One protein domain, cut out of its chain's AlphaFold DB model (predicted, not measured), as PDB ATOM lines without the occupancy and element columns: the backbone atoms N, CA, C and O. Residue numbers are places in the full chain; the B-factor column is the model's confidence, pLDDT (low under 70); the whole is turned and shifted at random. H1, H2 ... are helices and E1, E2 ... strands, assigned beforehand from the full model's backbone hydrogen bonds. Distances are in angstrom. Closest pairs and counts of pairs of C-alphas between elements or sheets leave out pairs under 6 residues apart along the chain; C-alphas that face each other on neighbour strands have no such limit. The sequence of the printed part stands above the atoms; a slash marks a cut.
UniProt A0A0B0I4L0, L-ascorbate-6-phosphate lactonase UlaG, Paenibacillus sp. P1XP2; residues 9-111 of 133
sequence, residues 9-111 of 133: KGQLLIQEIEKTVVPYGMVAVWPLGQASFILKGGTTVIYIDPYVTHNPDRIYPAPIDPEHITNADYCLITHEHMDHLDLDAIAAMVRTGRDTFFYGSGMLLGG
ATOM      1  N   LYS A   9     199.762 214.086 226.380       83.69
ATOM      2  CA  LYS A   9     199.785 213.456 225.058       83.69
ATOM      3  C   LYS A   9     198.888 212.218 224.988       83.69
ATOM      4  O   LYS A   9     198.220 212.035 223.977       83.69
ATOM      5  N   GLY A  10     198.823 211.422 226.058       88.75
ATOM      6  CA  GLY A  10     198.014 210.205 226.086       88.75
ATOM      7  C   GLY A  10     196.522 210.503 225.987       88.75
ATOM      8  O   GLY A  10     195.815 209.950 225.149       88.75
ATOM      9  N   GLN A  11     196.058 211.465 226.783       92.06
ATOM     10  CA  GLN A  11     194.669 211.925 226.747       92.06
ATOM     11  C   GLN A  11     194.305 212.560 225.399       92.06
ATOM     12  O   GLN A  11     193.207 212.331 224.892       92.06
ATOM     13  N   LEU A  12     195.222 213.326 224.800       95.50
ATOM     14  CA  LEU A  12     195.014 213.909 223.474       95.50
ATOM     15  C   LEU A  12     194.867 212.834 222.392       95.50
ATOM     16  O   LEU A  12     193.977 212.968 221.556       95.50
ATOM     17  N   LEU A  13     195.657 211.753 222.444       96.44
ATOM     18  CA  LEU A  13     195.510 210.645 221.498       96.44
ATOM     19  C   LEU A  13     194.135 209.979 221.622       96.44
ATOM     20  O   LEU A  13     193.466 209.758 220.616       96.44
ATOM     21  N   ILE A  14     193.670 209.708 222.845       96.56
ATOM     22  CA  ILE A  14     192.334 209.131 223.056       96.56
ATOM     23  C   ILE A  14     191.252 210.058 222.498       96.56
ATOM     24  O   ILE A  14     190.369 209.611 221.771       96.56
ATOM     25  N   GLN A  15     191.342 211.363 222.761       96.75
ATOM     26  CA  GLN A  15     190.396 212.334 222.208       96.75
ATOM     27  C   GLN A  15     190.428 212.389 220.677       96.75
ATOM     28  O   GLN A  15     189.376 212.539 220.055       96.75
ATOM     29  N   GLU A  16     191.608 212.293 220.066       97.50
ATOM     30  CA  GLU A  16     191.768 212.232 218.613       97.50
ATOM     31  C   GLU A  16     191.085 210.989 218.036       97.50
ATOM     32  O   GLU A  16     190.303 211.104 217.088       97.50
ATOM     33  N   ILE A  17     191.306 209.820 218.646       98.00
ATOM     34  CA  ILE A  17     190.675 208.562 218.235       98.00
ATOM     35  C   ILE A  17     189.158 208.690 218.339       98.00
ATOM     36  O   ILE A  17     188.465 208.394 217.368       98.00
ATOM     37  N   GLU A  18     188.624 209.187 219.457       96.69
ATOM     38  CA  GLU A  18     187.179 209.362 219.651       96.69
ATOM     39  C   GLU A  18     186.562 210.307 218.612       96.69
ATOM     40  O   GLU A  18     185.539 209.979 218.003       96.69
ATOM     41  N   LYS A  19     187.211 211.447 218.348       97.50
ATOM     42  CA  LYS A  19     186.716 212.480 217.422       97.50
ATOM     43  C   LYS A  19     186.875 212.110 215.950       97.50
ATOM     44  O   LYS A  19     186.149 212.647 215.115       97.50
ATOM     45  N   THR A  20     187.801 211.214 215.616       98.38
ATOM     46  CA  THR A  20     188.027 210.789 214.232       98.38
ATOM     47  C   THR A  20     186.797 210.075 213.678       98.38
ATOM     48  O   THR A  20     186.418 208.994 214.138       98.38
ATOM     49  N   VAL A  21     186.171 210.671 212.661       97.94
ATOM     50  CA  VAL A  21     185.074 210.057 211.905       97.94
ATOM     51  C   VAL A  21     185.674 209.197 210.798       97.94
ATOM     52  O   VAL A  21     186.329 209.719 209.900       97.94
ATOM     53  N   VAL A  22     185.433 207.887 210.848       97.69
ATOM     54  CA  VAL A  22     185.923 206.936 209.838       97.69
ATOM     55  C   VAL A  22     184.800 206.630 208.839       97.69
ATOM     56  O   VAL A  22     183.791 206.040 209.242       97.69
ATOM     57  N   PRO A  23     184.927 207.016 207.555       96.19
ATOM     58  CA  PRO A  23     183.907 206.743 206.545       96.19
ATOM     59  C   PRO A  23     183.670 205.245 206.313       96.19
ATOM     60  O   PRO A  23     184.528 204.400 206.569       96.19
ATOM     61  N   TYR A  24     182.502 204.908 205.763       95.25
ATOM     62  CA  TYR A  24     182.184 203.528 205.399       95.25
ATOM     63  C   TYR A  24     183.206 202.961 204.399       95.25
ATOM     64  O   TYR A  24     183.517 203.596 203.392       95.25
ATOM     65  N   GLY A  25     183.688 201.744 204.662       96.31
ATOM     66  CA  GLY A  25     184.700 201.076 203.839       96.31
ATOM     67  C   GLY A  25     186.139 201.527 204.109       96.31
ATOM     68  O   GLY A  25     187.031 201.128 203.365       96.31
ATOM     69  N   MET A  26     186.371 202.332 205.151       98.06
ATOM     70  CA  MET A  26     187.700 202.782 205.569       98.06
ATOM     71  C   MET A  26     188.046 202.305 206.981       98.06
ATOM     72  O   MET A  26     187.181 201.894 207.756       98.06
ATOM     73  N   VAL A  27     189.334 202.395 207.305       98.25
ATOM     74  CA  VAL A  27     189.891 202.168 208.637       98.25
ATOM     75  C   VAL A  27     190.888 203.284 208.936       98.25
ATOM     76  O   VAL A  27     191.663 203.668 208.060       98.25
ATOM     77  N   ALA A  28     190.852 203.820 210.152       98.56
ATOM     78  CA  ALA A  28     191.904 204.692 210.663       98.56
ATOM     79  C   ALA A  28     192.888 203.866 211.500       98.56
ATOM     80  O   ALA A  28     192.475 202.930 212.188       98.56
ATOM     81  N   VAL A  29     194.176 204.198 211.411       98.56
ATOM     82  CA  VAL A  29     195.270 203.432 212.016       98.56
ATOM     83  C   VAL A  29     196.207 204.382 212.751       98.56
ATOM     84  O   VAL A  29     196.686 205.344 212.154       98.56
ATOM     85  N   TRP A  30     196.513 204.075 214.012       98.38
ATOM     86  CA  TRP A  30     197.513 204.784 214.813       98.38
ATOM     87  C   TRP A  30     198.602 203.810 215.274       98.38
ATOM     88  O   TRP A  30     198.291 202.869 216.008       98.38
ATOM     89  N   PRO A  31     199.871 204.003 214.873       96.81
ATOM     90  CA  PRO A  31     200.980 203.227 215.412       96.81
ATOM     91  C   PRO A  31     201.350 203.720 216.818       96.81
ATOM     92  O   PRO A  31     201.469 204.923 217.048       96.81
ATOM     93  N   LEU A  32     201.589 202.792 217.747       95.56
ATOM     94  CA  LEU A  32     202.076 203.097 219.104       95.56
ATOM     95  C   LEU A  32     203.570 202.757 219.290       95.56
ATOM     96  O   LEU A  32     204.120 202.915 220.384       95.56
ATOM     97  N   GLY A  33     204.236 202.328 218.213       93.38
ATOM     98  CA  GLY A  33     205.609 201.817 218.206       93.38
ATOM     99  C   GLY A  33     205.668 200.296 218.376       93.38
ATOM    100  O   GLY A  33     204.675 199.677 218.741       93.38
ATOM    101  N   GLN A  34     206.831 199.696 218.099       92.50
ATOM    102  CA  GLN A  34     206.984 198.233 218.002       92.50
ATOM    103  C   GLN A  34     205.944 197.630 217.035       92.50
ATOM    104  O   GLN A  34     205.770 198.153 215.934       92.50
ATOM    105  N   ALA A  35     205.254 196.561 217.435       94.25
ATOM    106  CA  ALA A  35     204.163 195.941 216.688       94.25
ATOM    107  C   ALA A  35     202.766 196.440 217.117       94.25
ATOM    108  O   ALA A  35     201.758 195.847 216.737       94.25
ATOM    109  N   SER A  36     202.691 197.524 217.896       97.19
ATOM    110  CA  SER A  36     201.455 198.000 218.518       97.19
ATOM    111  C   SER A  36     200.667 198.953 217.620       97.19
ATOM    112  O   SER A  36     201.186 199.985 217.174       97.19
ATOM    113  N   PHE A  37     199.377 198.667 217.429       98.31
ATOM    114  CA  PHE A  37     198.476 199.491 216.618       98.31
ATOM    115  C   PHE A  37     197.114 199.695 217.280       98.31
ATOM    116  O   PHE A  37     196.577 198.798 217.927       98.31
ATOM    117  N   ILE A  38     196.514 200.856 217.026       98.62
ATOM    118  CA  ILE A  38     195.087 201.102 217.248       98.62
ATOM    119  C   ILE A  38     194.408 201.186 215.888       98.62
ATOM    120  O   ILE A  38     194.859 201.923 215.009       98.62
ATOM    121  N   LEU A  39     193.307 200.461 215.725       98.62
ATOM    122  CA  LEU A  39     192.438 200.531 214.560       98.62
ATOM    123  C   LEU A  39     191.085 201.107 214.964       98.62
ATOM    124  O   LEU A  39     190.520 200.710 215.983       98.62
ATOM    125  N   LYS A  40     190.522 201.982 214.127       98.69
ATOM    126  CA  LYS A  40     189.128 202.419 214.252       98.69
ATOM    127  C   LYS A  40     188.369 202.194 212.954       98.69
ATOM    128  O   LYS A  40     188.795 202.646 211.892       98.69
ATOM    129  N   GLY A  41     187.221 201.530 213.055       97.44
ATOM    130  CA  GLY A  41     186.255 201.362 211.971       97.44
ATOM    131  C   GLY A  41     184.860 201.744 212.454       97.44
ATOM    132  O   GLY A  41     184.346 201.148 213.399       97.44
ATOM    133  N   GLY A  42     184.239 202.751 211.834       94.88
ATOM    134  CA  GLY A  42     183.009 203.342 212.367       94.88
ATOM    135  C   GLY A  42     183.225 203.844 213.800       94.88
ATOM    136  O   GLY A  42     184.041 204.736 214.022       94.88
ATOM    137  N   THR A  43     182.514 203.260 214.767       94.94
ATOM    138  CA  THR A  43     182.676 203.550 216.205       94.94
ATOM    139  C   THR A  43     183.508 202.508 216.951       94.94
ATOM    140  O   THR A  43     183.748 202.696 218.135       94.94
ATOM    141  N   THR A  44     183.911 201.414 216.300       97.31
ATOM    142  CA  THR A  44     184.647 200.322 216.946       97.31
ATOM    143  C   THR A  44     186.135 200.632 217.005       97.31
ATOM    144  O   THR A  44     186.725 200.950 215.970       97.31
ATOM    145  N   VAL A  45     186.733 200.482 218.187       98.50
ATOM    146  CA  VAL A  45     188.166 200.675 218.437       98.50
ATOM    147  C   VAL A  45     188.816 199.353 218.848       98.50
ATOM    148  O   VAL A  45     188.382 198.687 219.789       98.50
ATOM    149  N   ILE A  46     189.876 198.975 218.139       98.56
ATOM    150  CA  ILE A  46     190.623 197.730 218.334       98.56
ATOM    151  C   ILE A  46     192.069 198.080 218.658       98.56
ATOM    152  O   ILE A  46     192.702 198.820 217.912       98.56
ATOM    153  N   TYR A  47     192.597 197.510 219.732       98.38
ATOM    154  CA  TYR A  47     194.018 197.544 220.054       98.38
ATOM    155  C   TYR A  47     194.648 196.218 219.634       98.38
ATOM    156  O   TYR A  47     194.098 195.157 219.924       98.38
ATOM    157  N   ILE A  48     195.781 196.281 218.944       98.12
ATOM    158  CA  ILE A  48     196.594 195.126 218.563       98.12
ATOM    159  C   ILE A  48     197.929 195.262 219.277       98.12
ATOM    160  O   ILE A  48     198.572 196.306 219.144       98.12
ATOM    161  N   ASP A  49     198.310 194.221 220.019       97.19
ATOM    162  CA  ASP A  49     199.568 194.112 220.760       97.19
ATOM    163  C   ASP A  49     199.902 195.401 221.523       97.19
ATOM    164  O   ASP A  49     200.897 196.045 221.200       97.19
ATOM    165  N   PRO A  50     199.051 195.862 222.466       96.88
ATOM    166  CA  PRO A  50     199.160 197.170 223.113       96.88
ATOM    167  C   PRO A  50     200.323 197.227 224.116       96.88
ATOM    168  O   PRO A  50     200.121 197.416 225.311       96.88
ATOM    169  N   TYR A  51     201.547 197.097 223.623       96.62
ATOM    170  CA  TYR A  51     202.771 197.266 224.376       96.62
ATOM    171  C   TYR A  51     203.024 198.754 224.594       96.62
ATOM    172  O   TYR A  51     203.500 199.471 223.708       96.62
ATOM    173  N   VAL A  52     202.629 199.248 225.765       96.19
ATOM    174  CA  VAL A  52     202.616 200.682 226.095       96.19
ATOM    175  C   VAL A  52     203.168 200.986 227.482       96.19
ATOM    176  O   VAL A  52     203.504 202.135 227.762       96.19
ATOM    177  N   THR A  53     203.312 199.975 228.335       95.38
ATOM    178  CA  THR A  53     203.990 200.098 229.619       95.38
ATOM    179  C   THR A  53     205.417 200.585 229.407       95.38
ATOM    180  O   THR A  53     206.105 200.213 228.450       95.38
ATOM    181  N   HIS A  54     205.861 201.474 230.295       92.69
ATOM    182  CA  HIS A  54     207.203 202.025 230.229       92.69
ATOM    183  C   HIS A  54     208.243 200.898 230.282       92.69
ATOM    184  O   HIS A  54     208.331 200.177 231.273       92.69
ATOM    185  N   ASN A  55     209.056 200.789 229.231       90.56
ATOM    186  CA  ASN A  55     210.202 199.893 229.187       90.56
ATOM    187  C   ASN A  55     211.443 200.678 228.709       90.56
ATOM    188  O   ASN A  55     211.382 201.278 227.627       90.56
ATOM    189  N   PRO A  56     212.551 200.680 229.478       89.81
ATOM    190  CA  PRO A  56     213.792 201.366 229.112       89.81
ATOM    191  C   PRO A  56     214.447 200.851 227.819       89.81
ATOM    192  O   PRO A  56     215.183 201.600 227.186       89.81
ATOM    193  N   ASP A  57     214.154 199.622 227.391       88.19
ATOM    194  CA  ASP A  57     214.713 199.017 226.174       88.19
ATOM    195  C   ASP A  57     214.062 199.554 224.887       88.19
ATOM    196  O   ASP A  57     214.510 199.277 223.771       88.19
ATOM    197  N   ARG A  58     212.988 200.346 225.006       89.62
ATOM    198  CA  ARG A  58     212.367 200.991 223.848       89.62
ATOM    199  C   ARG A  58     213.213 202.166 223.368       89.62
ATOM    200  O   ARG A  58     213.375 203.157 224.071       89.62
ATOM    201  N   ILE A  59     213.608 202.123 222.094       91.12
ATOM    202  CA  ILE A  59     214.250 203.261 221.408       91.12
ATOM    203  C   ILE A  59     213.315 204.486 221.372       91.12
ATOM    204  O   ILE A  59     213.772 205.621 221.492       91.12
ATOM    205  N   TYR A  60     212.001 204.262 221.239       88.25
ATOM    206  CA  TYR A  60     210.979 205.311 221.281       88.25
ATOM    207  C   TYR A  60     209.926 205.010 222.356       88.25
ATOM    208  O   TYR A  60     209.352 203.910 222.347       88.25
ATOM    209  N   PRO A  61     209.625 205.970 223.254       90.00
ATOM    210  CA  PRO A  61     208.592 205.783 224.263       90.00
ATOM    211  C   PRO A  61     207.224 205.592 223.602       90.00
ATOM    212  O   PRO A  61     206.957 206.146 222.532       90.00
ATOM    213  N   ALA A  62     206.355 204.814 224.246       93.50
ATOM    214  CA  ALA A  62     204.962 204.722 223.832       93.50
ATOM    215  C   ALA A  62     204.306 206.117 223.886       93.50
ATOM    216  O   ALA A  62     204.627 206.914 224.773       93.50
ATOM    217  N   PRO A  63     203.387 206.450 222.964       93.88
ATOM    218  CA  PRO A  63     202.703 207.743 222.986       93.88
ATOM    219  C   PRO A  63     201.635 207.836 224.090       93.88
ATOM    220  O   PRO A  63     201.130 208.930 224.351       93.88
ATOM    221  N   ILE A  64     201.293 206.709 224.723       95.44
ATOM    222  CA  ILE A  64     200.290 206.573 225.784       95.44
ATOM    223  C   ILE A  64     200.803 205.633 226.875       95.44
ATOM    224  O   ILE A  64     201.601 204.751 226.584       95.44
ATOM    225  N   ASP A  65     200.278 205.788 228.088       95.38
ATOM    226  CA  ASP A  65     200.433 204.815 229.184       95.38
ATOM    227  C   ASP A  65     199.196 203.898 229.290       95.38
ATOM    228  O   ASP A  65     198.109 204.336 228.888       95.38
ATOM    229  N   PRO A  66     199.310 202.701 229.906       96.31
ATOM    230  CA  PRO A  66     198.198 201.778 230.167       96.31
ATOM    231  C   PRO A  66     196.890 202.432 230.635       96.31
ATOM    232  O   PRO A  66     195.826 202.177 230.077       96.31
ATOM    233  N   GLU A  67     196.970 203.330 231.619       95.81
ATOM    234  CA  GLU A  67     195.803 203.962 232.260       95.81
ATOM    235  C   GLU A  67     195.008 204.898 231.337       95.81
ATOM    236  O   GLU A  67     193.879 205.272 231.645       95.81
ATOM    237  N   HIS A  68     195.573 205.297 230.196       95.88
ATOM    238  CA  HIS A  68     194.849 206.121 229.230       95.88
ATOM    239  C   HIS A  68     193.858 205.301 228.396       95.88
ATOM    240  O   HIS A  68     192.916 205.867 227.834       95.88
ATOM    241  N   ILE A  69     194.051 203.984 228.300       96.00
ATOM    242  CA  ILE A  69     193.290 203.123 227.398       96.00
ATOM    243  C   ILE A  69     191.882 202.885 227.950       96.00
ATOM    244  O   ILE A  69     191.612 201.929 228.669       96.00
ATOM    245  N   THR A  70     190.965 203.772 227.577       95.12
ATOM    246  CA  THR A  70     189.584 203.818 228.093       95.12
ATOM    247  C   THR A  70     188.524 203.523 227.033       95.12
ATOM    248  O   THR A  70     187.336 203.411 227.342       95.12
ATOM    249  N   ASN A  71     188.936 203.375 225.773       96.56
ATOM    250  CA  ASN A  71     188.040 203.264 224.628       96.56
ATOM    251  C   ASN A  71     188.143 201.944 223.853       96.56
ATOM    252  O   ASN A  71     187.491 201.806 222.824       96.56
ATOM    253  N   ALA A  72     188.927 200.975 224.325       97.44
ATOM    254  CA  ALA A  72     189.096 199.699 223.635       97.44
ATOM    255  C   ALA A  72     187.796 198.874 223.641       97.44
ATOM    256  O   ALA A  72     187.286 198.515 224.701       97.44
ATOM    257  N   ASP A  73     187.278 198.516 222.467       97.38
ATOM    258  CA  ASP A  73     186.219 197.503 222.339       97.38
ATOM    259  C   ASP A  73     186.816 196.101 222.200       97.38
ATOM    260  O   ASP A  73     186.248 195.118 222.673       97.38
ATOM    261  N   TYR A  74     187.985 196.011 221.565       97.38
ATOM    262  CA  TYR A  74     188.723 194.771 221.365       97.38
ATOM    263  C   TYR A  74     190.202 194.976 221.678       97.38
ATOM    264  O   TYR A  74     190.779 196.003 221.321       97.38
ATOM    265  N   CYS A  75     190.817 193.971 222.284       97.19
ATOM    266  CA  CYS A  75     192.255 193.855 222.465       97.19
ATOM    267  C   CYS A  75     192.704 192.514 221.875       97.19
ATOM    268  O   CYS A  75     192.236 191.455 222.298       97.19
ATOM    269  N   LEU A  76     193.549 192.570 220.851       97.00
ATOM    270  CA  LEU A  76     194.060 191.413 220.129       97.00
ATOM    271  C   LEU A  76     195.546 191.259 220.443       97.00
ATOM    272  O   LEU A  76     196.316 192.187 220.213       97.00
ATOM    273  N   ILE A  77     195.929 190.088 220.933       95.62
ATOM    274  CA  ILE A  77     197.310 189.707 221.211       95.62
ATOM    275  C   ILE A  77     197.728 188.648 220.193       95.62
ATOM    276  O   ILE A  77     197.135 187.568 220.126       95.62
ATOM    277  N   THR A  78     198.738 188.950 219.385       94.25
ATOM    278  CA  THR A  78     199.201 188.061 218.317       94.25
ATOM    279  C   THR A  78     199.926 186.836 218.861       94.25
ATOM    280  O   THR A  78     199.718 185.746 218.332       94.25
ATOM    281  N   HIS A  79     200.738 186.989 219.912       92.44
ATOM    282  CA  HIS A  79     201.444 185.912 220.616       92.44
ATOM    283  C   HIS A  79     201.945 186.368 222.002       92.44
ATOM    284  O   HIS A  79     201.852 187.540 222.357       92.44
ATOM    285  N   GLU A  80     202.448 185.430 222.805       88.69
ATOM    286  CA  GLU A  80     202.692 185.563 224.249       88.69
ATOM    287  C   GLU A  80     204.040 186.185 224.661       88.69
ATOM    288  O   GLU A  80     204.443 186.073 225.820       88.69
ATOM    289  N   HIS A  81     204.754 186.846 223.752       92.19
ATOM    290  CA  HIS A  81     205.991 187.545 224.107       92.19
ATOM    291  C   HIS A  81     205.714 188.904 224.761       92.19
ATOM    292  O   HIS A  81     204.698 189.539 224.496       92.19
ATOM    293  N   MET A  82     206.623 189.364 225.626       88.25
ATOM    294  CA  MET A  82     206.418 190.558 226.467       88.25
ATOM    295  C   MET A  82     206.315 191.875 225.681       88.25
ATOM    296  O   MET A  82     205.760 192.845 226.185       88.25
ATOM    297  N   ASP A  83     206.836 191.917 224.458       89.69
ATOM    298  CA  ASP A  83     206.722 193.043 223.526       89.69
ATOM    299  C   ASP A  83     205.390 193.063 222.752       89.69
ATOM    300  O   ASP A  83     205.145 193.985 221.972       89.69
ATOM    301  N   HIS A  84     204.511 192.087 223.013       93.62
ATOM    302  CA  HIS A  84     203.154 191.983 222.468       93.62
ATOM    303  C   HIS A  84     202.092 191.862 223.577       93.62
ATOM    304  O   HIS A  84     201.082 192.568 223.565       93.62
ATOM    305  N   LEU A  85     202.332 190.990 224.563       94.12
ATOM    306  CA  LEU A  85     201.481 190.731 225.721       94.12
ATOM    307  C   LEU A  85     201.878 191.617 226.912       94.12
ATOM    308  O   LEU A  85     202.599 191.203 227.820       94.12
ATOM    309  N   ASP A  86     201.358 192.838 226.923       95.12
ATOM    310  CA  ASP A  86     201.533 193.786 228.024       95.12
ATOM    311  C   ASP A  86     200.445 193.590 229.094       95.12
ATOM    312  O   ASP A  86     199.300 194.033 228.954       95.12
ATOM    313  N   LEU A  87     200.791 192.877 230.169       94.19
ATOM    314  CA  LEU A  87     199.847 192.549 231.243       94.19
ATOM    315  C   LEU A  87     199.361 193.784 232.011       94.19
ATOM    316  O   LEU A  87     198.215 193.792 232.465       94.19
ATOM    317  N   ASP A  88     200.181 194.828 232.128       95.94
ATOM    318  CA  ASP A  88     199.802 196.067 232.809       95.94
ATOM    319  C   ASP A  88     198.784 196.854 231.975       95.94
ATOM    320  O   ASP A  88     197.789 197.345 232.520       95.94
ATOM    321  N   ALA A  89     198.960 196.889 230.649       95.94
ATOM    322  CA  ALA A  89     197.971 197.427 229.715       95.94
ATOM    323  C   ALA A  89     196.641 196.663 229.777       95.94
ATOM    324  O   ALA A  89     195.580 197.280 229.895       95.94
ATOM    325  N   ILE A  90     196.681 195.327 229.766       95.00
ATOM    326  CA  ILE A  90     195.473 194.494 229.882       95.00
ATOM    327  C   ILE A  90     194.772 194.740 231.220       95.00
ATOM    328  O   ILE A  90     193.558 194.952 231.258       95.00
ATOM    329  N   ALA A  91     195.520 194.758 232.322       94.88
ATOM    330  CA  ALA A  91     194.957 195.001 233.641       94.88
ATOM    331  C   ALA A  91     194.324 196.400 233.736       94.88
ATOM    332  O   ALA A  91     193.248 196.537 234.321       94.88
ATOM    333  N   ALA A  92     194.946 197.424 233.141       95.25
ATOM    334  CA  ALA A  92     194.382 198.771 233.063       95.25
ATOM    335  C   ALA A  92     193.068 198.793 232.273       95.25
ATOM    336  O   ALA A  92     192.068 199.288 232.789       95.25
ATOM    337  N   MET A  93     193.027 198.171 231.087       95.44
ATOM    338  CA  MET A  93     191.799 198.049 230.288       95.44
ATOM    339  C   MET A  93     190.666 197.382 231.083       95.44
ATOM    340  O   MET A  93     189.543 197.887 231.090       95.44
ATOM    341  N   VAL A  94     190.948 196.291 231.804       94.19
ATOM    342  CA  VAL A  94     189.951 195.596 232.641       94.19
ATOM    343  C   VAL A  94     189.433 196.497 233.767       94.19
ATOM    344  O   VAL A  94     188.227 196.533 234.021       94.19
ATOM    345  N   ARG A  95     190.313 197.268 234.423       93.81
ATOM    346  CA  ARG A  95     189.930 198.196 235.504       93.81
ATOM    347  C   ARG A  95     188.971 199.296 235.052       93.81
ATOM    348  O   ARG A  95     188.228 199.807 235.885       93.81
ATOM    349  N   THR A  96     188.946 199.639 233.763       91.44
ATOM    350  CA  THR A  96     188.005 200.646 233.240       91.44
ATOM    351  C   THR A  96     186.537 200.233 233.387       91.44
ATOM    352  O   THR A  96     185.658 201.093 233.376       91.44
ATOM    353  N   GLY A  97     186.250 198.929 233.497       86.19
ATOM    354  CA  GLY A  97     184.886 198.396 233.516       86.19
ATOM    355  C   GLY A  97     184.161 198.468 232.165       86.19
ATOM    356  O   GLY A  97     182.962 198.180 232.102       86.19
ATOM    357  N   ARG A  98     184.858 198.843 231.083       89.31
ATOM    358  CA  ARG A  98     184.334 198.786 229.714       89.31
ATOM    359  C   ARG A  98     184.145 197.331 229.277       89.31
ATOM    360  O   ARG A  98     184.867 196.434 229.703       89.31
ATOM    361  N   ASP A  99     183.168 197.097 228.404       91.56
ATOM    362  CA  ASP A  99     182.931 195.791 227.780       91.56
ATOM    363  C   ASP A  99     183.952 195.536 226.655       91.56
ATOM    364  O   ASP A  99     183.623 195.600 225.473       91.56
ATOM    365  N   THR A 100     185.216 195.340 227.034       94.56
ATOM    366  CA  THR A 100     186.324 195.046 226.114       94.56
ATOM    367  C   THR A 100     186.460 193.537 225.913       94.56
ATOM    368  O   THR A 100     186.517 192.775 226.879       94.56
ATOM    369  N   PHE A 101     186.566 193.086 224.663       94.00
ATOM    370  CA  PHE A 101     186.843 191.688 224.335       94.00
ATOM    371  C   PHE A 101     188.336 191.444 224.122       94.00
ATOM    372  O   PHE A 101     188.954 192.081 223.272       94.00
ATOM    373  N   PHE A 102     188.897 190.466 224.830       93.44
ATOM    374  CA  PHE A 102     190.302 190.077 224.711       93.44
ATOM    375  C   PHE A 102     190.444 188.776 223.910       93.44
ATOM    376  O   PHE A 102     189.783 187.776 224.207       93.44
ATOM    377  N   TYR A 103     191.321 188.780 222.907       92.69
ATOM    378  CA  TYR A 103     191.656 187.617 222.084       92.69
ATOM    379  C   TYR A 103     193.170 187.433 222.051       92.69
ATOM    380  O   TYR A 103     193.883 188.376 221.727       92.69
ATOM    381  N   GLY A 104     193.659 186.229 222.341       86.12
ATOM    382  CA  GLY A 104     195.067 185.859 222.194       86.12
ATOM    383  C   GLY A 104     195.246 184.595 221.354       86.12
ATOM    384  O   GLY A 104     194.291 183.834 221.159       86.12
ATOM    385  N   SER A 105     196.469 184.341 220.880       69.19
ATOM    386  CA  SER A 105     196.830 183.067 220.244       69.19
ATOM    387  C   SER A 105     196.554 181.906 221.210       69.19
ATOM    388  O   SER A 105     197.203 181.757 222.239       69.19
ATOM    389  N   GLY A 106     195.507 181.130 220.926       61.84
ATOM    390  CA  GLY A 106     195.098 179.968 221.720       61.84
ATOM    391  C   GLY A 106     194.218 180.239 222.950       61.84
ATOM    392  O   GLY A 106     193.705 179.274 223.516       61.84
ATOM    393  N   MET A 107     193.967 181.494 223.350       51.19
ATOM    394  CA  MET A 107     193.189 181.793 224.564       51.19
ATOM    395  C   MET A 107     192.197 182.949 224.377       51.19
ATOM    396  O   MET A 107     192.565 184.083 224.077       51.19
ATOM    397  N   LEU A 108     190.913 182.659 224.610       50.22
ATOM    398  CA  LEU A 108     189.882 183.664 224.867       50.22
ATOM    399  C   LEU A 108     189.943 183.981 226.367       50.22
ATOM    400  O   LEU A 108     189.424 183.228 227.193       50.22
ATOM    401  N   LEU A 109     190.625 185.065 226.735       52.03
ATOM    402  CA  LEU A 109     190.659 185.553 228.114       52.03
ATOM    403  C   LEU A 109     189.326 186.266 228.404       52.03
ATOM    404  O   LEU A 109     189.202 187.470 228.248       52.03
ATOM    405  N   GLY A 110     188.293 185.483 228.733       43.38
ATOM    406  CA  GLY A 110     187.072 185.899 229.438       43.38
ATOM    407  C   GLY A 110     186.415 187.246 229.074       43.38
ATOM    408  O   GLY A 110     186.685 188.259 229.700       43.38
ATOM    409  N   GLY A 111     185.410 187.203 228.189       44.19
ATOM    410  CA  GLY A 111     184.346 188.220 228.021       44.19
ATOM    411  C   GLY A 111     183.009 187.581 227.595       44.19
ATOM    412  O   GLY A 111     182.175 188.167 226.902       44.19
TER     413      GLY A 111
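AT A GLANCE: This is residues 9 to 111 of the 133 residues of the protein "L-ascorbate-6-phosphate lactonase UlaG" of Paenibacillus sp. P1XP2 (UniProt A0A0B0I4L0). A twisted sheet of five strands makes a wall, with the short helix H1 grazing it at E1, E2 and E3 and the short helix H2 grazing it at E4 and E5. A long loop, residues 49 to 73, runs out past one end of the strands near Pro 56 and comes back between the two helices to E4. The printed part has 103 residues, with two named helices and five named strands in the order H1 E1 E2 E3 E4 H2 E5; the sheet is mixed, in the order E1 E2 E3 E4 E5. The class is mixed, helices and strands, with 45 of the 103 residues in named elements, under half. The whole is compact and rounded, with a radius of gyration of the C-alphas of 13.0 A and spans of 35 by 31 by 24 A.

HOW THE PARTS SIT: E1, residues 28 to 33, E2, residues 36 to 41, and E3, residues 44 to 48, form a meander, each strand the antiparallel neighbour of the one before. E1 and E2 are a hairpin at 168 degrees, with N 30 and O 38 within hydrogen-bond range at 2.9 A. E2 and E3 are a hairpin at 163 degrees, with N 39 and O 46 at 2.8 A. E4, residues 74 to 77, is parallel to E3 at 15 degrees, with N 76 and O 47 at 2.8 A. E5, residues 101 to 104, is parallel to E4 at 12 degrees, with N 75 and O 101 at 2.8 A. E1 and E5 are the edge strands, and the strands' lines turn by 54 degrees from edge to edge. H2, residues 87 to 95, is on the sheet but only grazes it with residues 89 to 94; E4, H2 and E5 form a strand-helix-strand unit, two parallel neighbour strands with a helix between, and its crossover is right-handed. H1, residues 9 to 19, is on the sheet but only grazes it with residues 13 to 18; its closest C-alphas to E2 are those of Ile 17 and Lys 40, 7.5 A. H1 and H2 are apart. In both helices every O i to N i+4 pair is within hydrogen-bond range.

IN THESE COORDINATES: E1 is 15.9 A long, beginning at C-alpha 28 (191.904, 204.692, 210.663); E2 is 16.9 A and E3 13.1 A. E5 ends at C-alpha 104 (195.067, 185.859, 222.194). H1 is 15.2 A long, beginning at C-alpha 9 (199.785, 213.456, 225.058), and H2 is 12.2 A.

THE WHOLE: The two C-alphas farthest apart are those of Tyr 24 and Pro 56, 39.6 A. The printed part has no cut; the link from E3 to E4, 25 residues, is long. The mean pLDDT of the printed part is 91.9, and residues 105 to 111 are under 70.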